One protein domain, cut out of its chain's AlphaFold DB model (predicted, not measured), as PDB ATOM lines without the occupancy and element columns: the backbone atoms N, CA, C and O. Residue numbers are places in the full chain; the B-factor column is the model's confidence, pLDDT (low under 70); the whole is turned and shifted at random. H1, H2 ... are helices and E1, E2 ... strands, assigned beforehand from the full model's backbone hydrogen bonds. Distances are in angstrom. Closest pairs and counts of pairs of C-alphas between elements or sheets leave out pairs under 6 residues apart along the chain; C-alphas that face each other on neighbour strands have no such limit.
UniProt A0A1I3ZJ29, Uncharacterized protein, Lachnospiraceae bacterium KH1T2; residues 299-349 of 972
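What this domain is: This is residues 299 to 349 of the 972 residues of an uncharacterized protein of Lachnospiraceae bacterium KH1T2 (UniProt A0A1I3ZJ29). A small twisted sheet of three strands has one helix, H1, packed slantwise over one face, mostly over E1 and E2; the other face has no named element on it. The strands E1, E2 and E3 follow one another as a meander, each the antiparallel neighbour of the one before, and H1 comes last. The printed part has 51 residues, its class is mixed, helices and strands, and the two layers are the sheet and H1. It is compact, with a radius of gyration of the C-alphas of 10.0 A, and elongated, spanning 30 by 18 by 14 A.

Where its parts are: Find C-alpha 299 at (-1.137, 4.799, 53.408), where E1 begins; it runs through residues 299 to 303, 14.0 A. E2 holds residues 310 to 316, 20.2 A, and E3 residues 319 to 327, 22.8 A, with a bend of 51 degrees at residue 322. H1, residues 333 to 348, runs 22.6 A to C-alpha 348 at (0.700, 6.812, 41.180).

How they stand to each other: Start at the inner strand E2. It forms a hairpin with E1, where N 300 and O 313 are 2.9 A apart, within hydrogen-bond range. It forms another with E3, where N 312 and O 324 are 2.8 A apart, also within range. H1 is on the sheet at a height of 6.6 A, slantwise to the strands, at 45 degrees to E1 on the local plane. Its closest C-alphas to E1 are those of Ala 342 and Gly 302, 4.0 A; to E2, those of Ala 338 and Val 311, 5.8 A. E3 and H1 are near each other. In H1 every O i to N i+4 pair is within hydrogen-bond range.

The domain as a whole: Look for the two C-alphas farthest apart at Asp 306 and Asn 317, 31.3 A. The printed part has no cut and no long link. The mean pLDDT of the printed part is 95.2, and no printed residue is under 70.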
ATOM      1  N   THR A 299      -0.396   6.053  53.250       97.38
ATOM      2  CA  THR A 299      -1.137   4.799  53.408       97.38
ATOM      3  C   THR A 299      -1.833   4.488  52.094       97.38
ATOM      4  O   THR A 299      -2.497   5.358  51.538       97.38
ATOM      5  N   TRP A 300      -1.683   3.260  51.610       97.50
ATOM      6  CA  TRP A 300      -2.162   2.853  50.292       97.50
ATOM      7  C   TRP A 300      -2.887   1.524  50.373       97.50
ATOM      8  O   TRP A 300      -2.512   0.655  51.161       97.50
ATOM      9  N   TYR A 301      -3.896   1.352  49.528       98.06
ATOM     10  CA  TYR A 301      -4.788   0.204  49.569       98.06
ATOM     11  C   TYR A 301      -4.761  -0.539  48.239       98.06
ATOM     12  O   TYR A 301      -4.629   0.054  47.172       98.06
ATOM     13  N   GLY A 302      -4.908  -1.852  48.280       97.81
ATOM     14  CA  GLY A 302      -5.071  -2.658  47.081       97.81
ATOM     15  C   GLY A 302      -6.012  -3.816  47.332       97.81
ATOM     16  O   GLY A 302      -6.119  -4.310  48.454       97.81
ATOM     17  N   ARG A 303      -6.715  -4.230  46.282       97.88
ATOM     18  CA  ARG A 303      -7.713  -5.293  46.328       97.88
ATOM     19  C   ARG A 303      -7.491  -6.279  45.192       97.88
ATOM     20  O   ARG A 303      -7.098  -5.872  44.101       97.88
ATOM     21  N   SER A 304      -7.722  -7.560  45.461       97.44
ATOM     22  CA  SER A 304      -7.702  -8.606  44.437       97.44
ATOM     23  C   SER A 304      -8.826  -8.411  43.416       97.44
ATOM     24  O   SER A 304      -9.862  -7.824  43.726       97.44
ATOM     25  N   GLU A 305      -8.663  -8.934  42.200       94.56
ATOM     26  CA  GLU A 305      -9.648  -8.722  41.121       94.56
ATOM     27  C   GLU A 305     -11.037  -9.294  41.460       94.56
ATOM     28  O   GLU A 305     -12.066  -8.755  41.056       94.56
ATOM     29  N   ASP A 306     -11.077 -10.367  42.254       94.62
ATOM     30  CA  ASP A 306     -12.308 -11.008  42.732       94.62
ATOM     31  C   ASP A 306     -12.891 -10.371  44.006       94.62
ATOM     32  O   ASP A 306     -13.872 -10.875  44.555       94.62
ATOM     33  N   LYS A 307     -12.285  -9.276  44.482       95.88
ATOM     34  CA  LYS A 307     -12.657  -8.534  45.695       95.88
ATOM     35  C   LYS A 307     -12.549  -9.326  47.008       95.88
ATOM     36  O   LYS A 307     -13.051  -8.864  48.031       95.88
ATOM     37  N   SER A 308     -11.901 -10.493  47.006       95.81
ATOM     38  CA  SER A 308     -11.806 -11.370  48.182       95.81
ATOM     39  C   SER A 308     -10.748 -10.953  49.211       95.81
ATOM     40  O   SER A 308     -10.920 -11.254  50.393       95.81
ATOM     41  N   THR A 309      -9.691 -10.250  48.788       97.62
ATOM     42  CA  THR A 309      -8.600  -9.790  49.661       97.62
ATOM     43  C   THR A 309      -8.363  -8.292  49.504       97.62
ATOM     44  O   THR A 309      -8.225  -7.805  48.382       97.62
ATOM     45  N   VAL A 310      -8.249  -7.573  50.626       98.00
ATOM     46  CA  VAL A 310      -7.849  -6.158  50.686       98.00
ATOM     47  C   VAL A 310      -6.618  -6.009  51.574       98.00
ATOM     48  O   VAL A 310      -6.594  -6.473  52.714       98.00
ATOM     49  N   VAL A 311      -5.602  -5.325  51.055       98.12
ATOM     50  CA  VAL A 311      -4.335  -5.055  51.736       98.12
ATOM     51  C   VAL A 311      -4.129  -3.552  51.865       98.12
ATOM     52  O   VAL A 311      -4.368  -2.801  50.922       98.12
ATOM     53  N   LYS A 312      -3.629  -3.133  53.023       98.31
ATOM     54  CA  LYS A 312      -3.157  -1.785  53.322       98.31
ATOM     55  C   LYS A 312      -1.647  -1.815  53.526       98.31
ATOM     56  O   LYS A 312      -1.133  -2.642  54.276       98.31
ATOM     57  N   ILE A 313      -0.932  -0.902  52.887       97.75
ATOM     58  CA  ILE A 313       0.505  -0.701  53.085       97.75
ATOM     59  C   ILE A 313       0.767   0.709  53.605       97.75
ATOM     60  O   ILE A 313       0.041   1.642  53.269       97.75
ATOM     61  N   VAL A 314       1.819   0.867  54.403       97.75
ATOM     62  CA  VAL A 314       2.340   2.181  54.801       97.75
ATOM     63  C   VAL A 314       3.717   2.338  54.185       97.75
ATOM     64  O   VAL A 314       4.567   1.466  54.357       97.75
ATOM     65  N   VAL A 315       3.930   3.430  53.456       95.62
ATOM     66  CA  VAL A 315       5.198   3.760  52.802       95.62
ATOM     67  C   VAL A 315       5.829   4.962  53.499       95.62
ATOM     68  O   VAL A 315       5.167   5.984  53.698       95.62
ATOM     69  N   LYS A 316       7.109   4.844  53.863       93.75
ATOM     70  CA  LYS A 316       7.944   5.930  54.395       93.75
ATOM     71  C   LYS A 316       9.337   5.850  53.788       93.75
ATOM     72  O   LYS A 316       9.914   4.771  53.714       93.75
ATOM     73  N   ASN A 317       9.896   6.995  53.408       87.31
ATOM     74  CA  ASN A 317      11.206   7.090  52.756       87.31
ATOM     75  C   ASN A 317      11.318   6.159  51.535       87.31
ATOM     76  O   ASN A 317      12.352   5.530  51.331       87.31
ATOM     77  N   ASN A 318      10.240   6.061  50.748       82.00
ATOM     78  CA  ASN A 318      10.129   5.203  49.563       82.00
ATOM     79  C   ASN A 318      10.202   3.683  49.841       82.00
ATOM     80  O   ASN A 318      10.318   2.895  48.901       82.00
ATOM     81  N   GLU A 319      10.094   3.252  51.102       88.06
ATOM     82  CA  GLU A 319      10.066   1.842  51.513       88.06
ATOM     83  C   GLU A 319       8.747   1.488  52.212       88.06
ATOM     84  O   GLU A 319       8.129   2.320  52.878       88.06
ATOM     85  N   ILE A 320       8.306   0.233  52.076       93.06
ATOM     86  CA  ILE A 320       7.113  -0.271  52.770       93.06
ATOM     87  C   ILE A 320       7.481  -0.547  54.232       93.06
ATOM     88  O   ILE A 320       8.211  -1.490  54.524       93.06
ATOM     89  N   GLU A 321       6.947   0.260  55.143       96.25
ATOM     90  CA  GLU A 321       7.140   0.137  56.591       96.25
ATOM     91  C   GLU A 321       6.273  -0.982  57.181       96.25
ATOM     92  O   GLU A 321       6.722  -1.745  58.036       96.25
ATOM     93  N   SER A 322       5.024  -1.099  56.723       96.31
ATOM     94  CA  SER A 322       4.093  -2.120  57.206       96.31
ATOM     95  C   SER A 322       3.110  -2.569  56.135       96.31
ATOM     96  O   SER A 322       2.788  -1.826  55.208       96.31
ATOM     97  N   THR A 323       2.599  -3.789  56.289       97.31
ATOM     98  CA  THR A 323       1.531  -4.372  55.471       97.31
ATOM     99  C   THR A 323       0.494  -4.998  56.397       97.31
ATOM    100  O   THR A 323       0.847  -5.758  57.295       97.31
ATOM    101  N   GLU A 324      -0.769  -4.655  56.191       97.88
ATOM    102  CA  GLU A 324      -1.923  -5.074  56.984       97.88
ATOM    103  C   GLU A 324      -2.982  -5.658  56.040       97.88
ATOM    104  O   GLU A 324      -3.276  -5.075  54.998       97.88
ATOM    105  N   VAL A 325      -3.552  -6.815  56.380       97.31
ATOM    106  CA  VAL A 325      -4.626  -7.453  55.602       97.31
ATOM    107  C   VAL A 325      -5.950  -7.078  56.252       97.31
ATOM    108  O   VAL A 325      -6.228  -7.502  57.371       97.31
ATOM    109  N   LEU A 326      -6.747  -6.262  55.567       96.75
ATOM    110  CA  LEU A 326      -8.031  -5.776  56.078       96.75
ATOM    111  C   LEU A 326      -9.147  -6.808  55.873       96.75
ATOM    112  O   LEU A 326     -10.081  -6.892  56.668       96.75
ATOM    113  N   SER A 327      -9.041  -7.620  54.818       95.81
ATOM    114  CA  SER A 327      -9.934  -8.743  54.535       95.81
ATOM    115  C   SER A 327      -9.233  -9.788  53.661       95.81
ATOM    116  O   SER A 327      -8.294  -9.462  52.935       95.81
ATOM    117  N   GLY A 328      -9.689 -11.042  53.721       95.19
ATOM    118  CA  GLY A 328      -9.121 -12.153  52.950       95.19
ATOM    119  C   GLY A 328      -7.940 -12.849  53.631       95.19
ATOM    120  O   GLY A 328      -7.776 -12.782  54.849       95.19
ATOM    121  N   ASN A 329      -7.147 -13.576  52.837       91.00
ATOM    122  CA  ASN A 329      -5.971 -14.309  53.322       91.00
ATOM    123  C   ASN A 329      -4.708 -13.436  53.280       91.00
ATOM    124  O   ASN A 329      -4.559 -12.583  52.407       91.00
ATOM    125  N   ASP A 330      -3.767 -13.715  54.181       91.81
ATOM    126  CA  ASP A 330      -2.472 -13.027  54.310       91.81
ATOM    127  C   ASP A 330      -1.358 -13.584  53.409       91.81
ATOM    128  O   ASP A 330      -0.198 -13.187  53.507       91.81
ATOM    129  N   SER A 331      -1.706 -14.527  52.535       91.75
ATOM    130  CA  SER A 331      -0.789 -15.190  51.617       91.75
ATOM    131  C   SER A 331      -1.537 -15.798  50.425       91.75
ATOM    132  O   SER A 331      -2.749 -16.031  50.470       91.75
ATOM    133  N   GLY A 332      -0.802 -16.066  49.341       94.94
ATOM    134  CA  GLY A 332      -1.324 -16.653  48.104       94.94
ATOM    135  C   GLY A 332      -1.663 -15.625  47.022       94.94
ATOM    136  O   GLY A 332      -1.500 -14.425  47.208       94.94
ATOM    137  N   GLU A 333      -2.165 -16.113  45.887       96.19
ATOM    138  CA  GLU A 333      -2.353 -15.322  44.658       96.19
ATOM    139  C   GLU A 333      -3.185 -14.045  44.874       96.19
ATOM    140  O   GLU A 333      -2.816 -12.978  44.399       96.19
ATOM    141  N   LYS A 334      -4.259 -14.116  45.674       97.56
ATOM    142  CA  LYS A 334      -5.126 -12.960  45.966       97.56
ATOM    143  C   LYS A 334      -4.472 -11.917  46.865       97.56
ATOM    144  O   LYS A 334      -4.702 -10.724  46.682       97.56
ATOM    145  N   PHE A 335      -3.620 -12.348  47.793       97.50
ATOM    146  CA  PHE A 335      -2.771 -11.428  48.543       97.50
ATOM    147  C   PHE A 335      -1.753 -10.752  47.617       97.50
ATOM    148  O   PHE A 335      -1.607  -9.534  47.674       97.50
ATOM    149  N   ASP A 336      -1.103 -11.510  46.730       96.56
ATOM    150  CA  ASP A 336      -0.107 -10.975  45.796       96.56
ATOM    151  C   ASP A 336      -0.718  -9.945  44.827       96.56
ATOM    152  O   ASP A 336      -0.121  -8.890  44.599       96.56
ATOM    153  N   GLU A 337      -1.924 -10.206  44.305       97.62
ATOM    154  CA  GLU A 337      -2.711  -9.262  43.496       97.62
ATOM    155  C   GLU A 337      -2.992  -7.957  44.262       97.62
ATOM    156  O   GLU A 337      -2.639  -6.869  43.796       97.62
ATOM    157  N   ALA A 338      -3.584  -8.059  45.459       98.00
ATOM    158  CA  ALA A 338      -3.936  -6.909  46.290       98.00
ATOM    159  C   ALA A 338      -2.698  -6.095  46.695       98.00
ATOM    160  O   ALA A 338      -2.678  -4.870  46.583       98.00
ATOM    161  N   PHE A 339      -1.623  -6.767  47.105       97.12
ATOM    162  CA  PHE A 339      -0.369  -6.127  47.484       97.12
ATOM    163  C   PHE A 339       0.305  -5.434  46.294       97.12
ATOM    164  O   PHE A 339       0.813  -4.319  46.436       97.12
ATOM    165  N   LYS A 340       0.281  -6.046  45.102       96.38
ATOM    166  CA  LYS A 340       0.759  -5.408  43.868       96.38
ATOM    167  C   LYS A 340      -0.047  -4.145  43.565       96.38
ATOM    168  O   LYS A 340       0.559  -3.104  43.318       96.38
ATOM    169  N   LYS A 341      -1.380  -4.208  43.651       96.56
ATOM    170  CA  LYS A 341      -2.245  -3.045  43.422       96.56
ATOM    171  C   LYS A 341      -1.962  -1.919  44.419       96.56
ATOM    172  O   LYS A 341      -1.859  -0.772  44.003       96.56
ATOM    173  N   ALA A 342      -1.742  -2.238  45.697       97.12
ATOM    174  CA  ALA A 342      -1.392  -1.247  46.717       97.12
ATOM    175  C   ALA A 342      -0.068  -0.526  46.400       97.12
ATOM    176  O   ALA A 342       0.031   0.688  46.565       97.12
ATOM    177  N   LYS A 343       0.940  -1.247  45.885       94.94
ATOM    178  CA  LYS A 343       2.202  -0.642  45.425       94.94
ATOM    179  C   LYS A 343       2.017   0.242  44.198       94.94
ATOM    180  O   LYS A 343       2.603   1.316  44.144       94.94
ATOM    181  N   GLU A 344       1.225  -0.203  43.222       93.19
ATOM    182  CA  GLU A 344       0.897   0.599  42.035       93.19
ATOM    183  C   GLU A 344       0.189   1.899  42.438       93.19
ATOM    184  O   GLU A 344       0.564   2.974  41.980       93.19
ATOM    185  N   LYS A 345      -0.782   1.822  43.355       94.88
ATOM    186  CA  LYS A 345      -1.452   2.996  43.921       94.88
ATOM    187  C   LYS A 345      -0.483   3.932  44.648       94.88
ATOM    188  O   LYS A 345      -0.535   5.136  44.418       94.88
ATOM    189  N   ALA A 346       0.440   3.387  45.447       94.25
ATOM    190  CA  ALA A 346       1.479   4.167  46.122       94.25
ATOM    191  C   ALA A 346       2.397   4.908  45.153       94.25
ATOM    192  O   ALA A 346       2.799   6.041  45.397       94.25
ATOM    193  N   VAL A 347       2.714   4.270  44.035       90.56
ATOM    194  CA  VAL A 347       3.489   4.852  42.947       90.56
ATOM    195  C   VAL A 347       2.739   6.003  42.273       90.56
ATOM    196  O   VAL A 347       3.318   7.066  42.077       90.56
ATOM    197  N   TYR A 348       1.457   5.822  41.951       89.56
ATOM    198  CA  TYR A 348       0.700   6.812  41.180       89.56
ATOM    199  C   TYR A 348      -0.005   7.879  42.023       89.56
ATOM    200  O   TYR A 348      -0.501   8.850  41.464       89.56
ATOM    201  N   GLY A 349      -0.056   7.725  43.346       91.06
ATOM    202  CA  GLY A 349      -0.737   8.676  44.225       91.06
ATOM    203  C   GLY A 349      -2.240   8.422  44.377       91.06
ATOM    204  O   GLY A 349      -2.976   9.310  44.803       91.06
TER     205      GLY A 349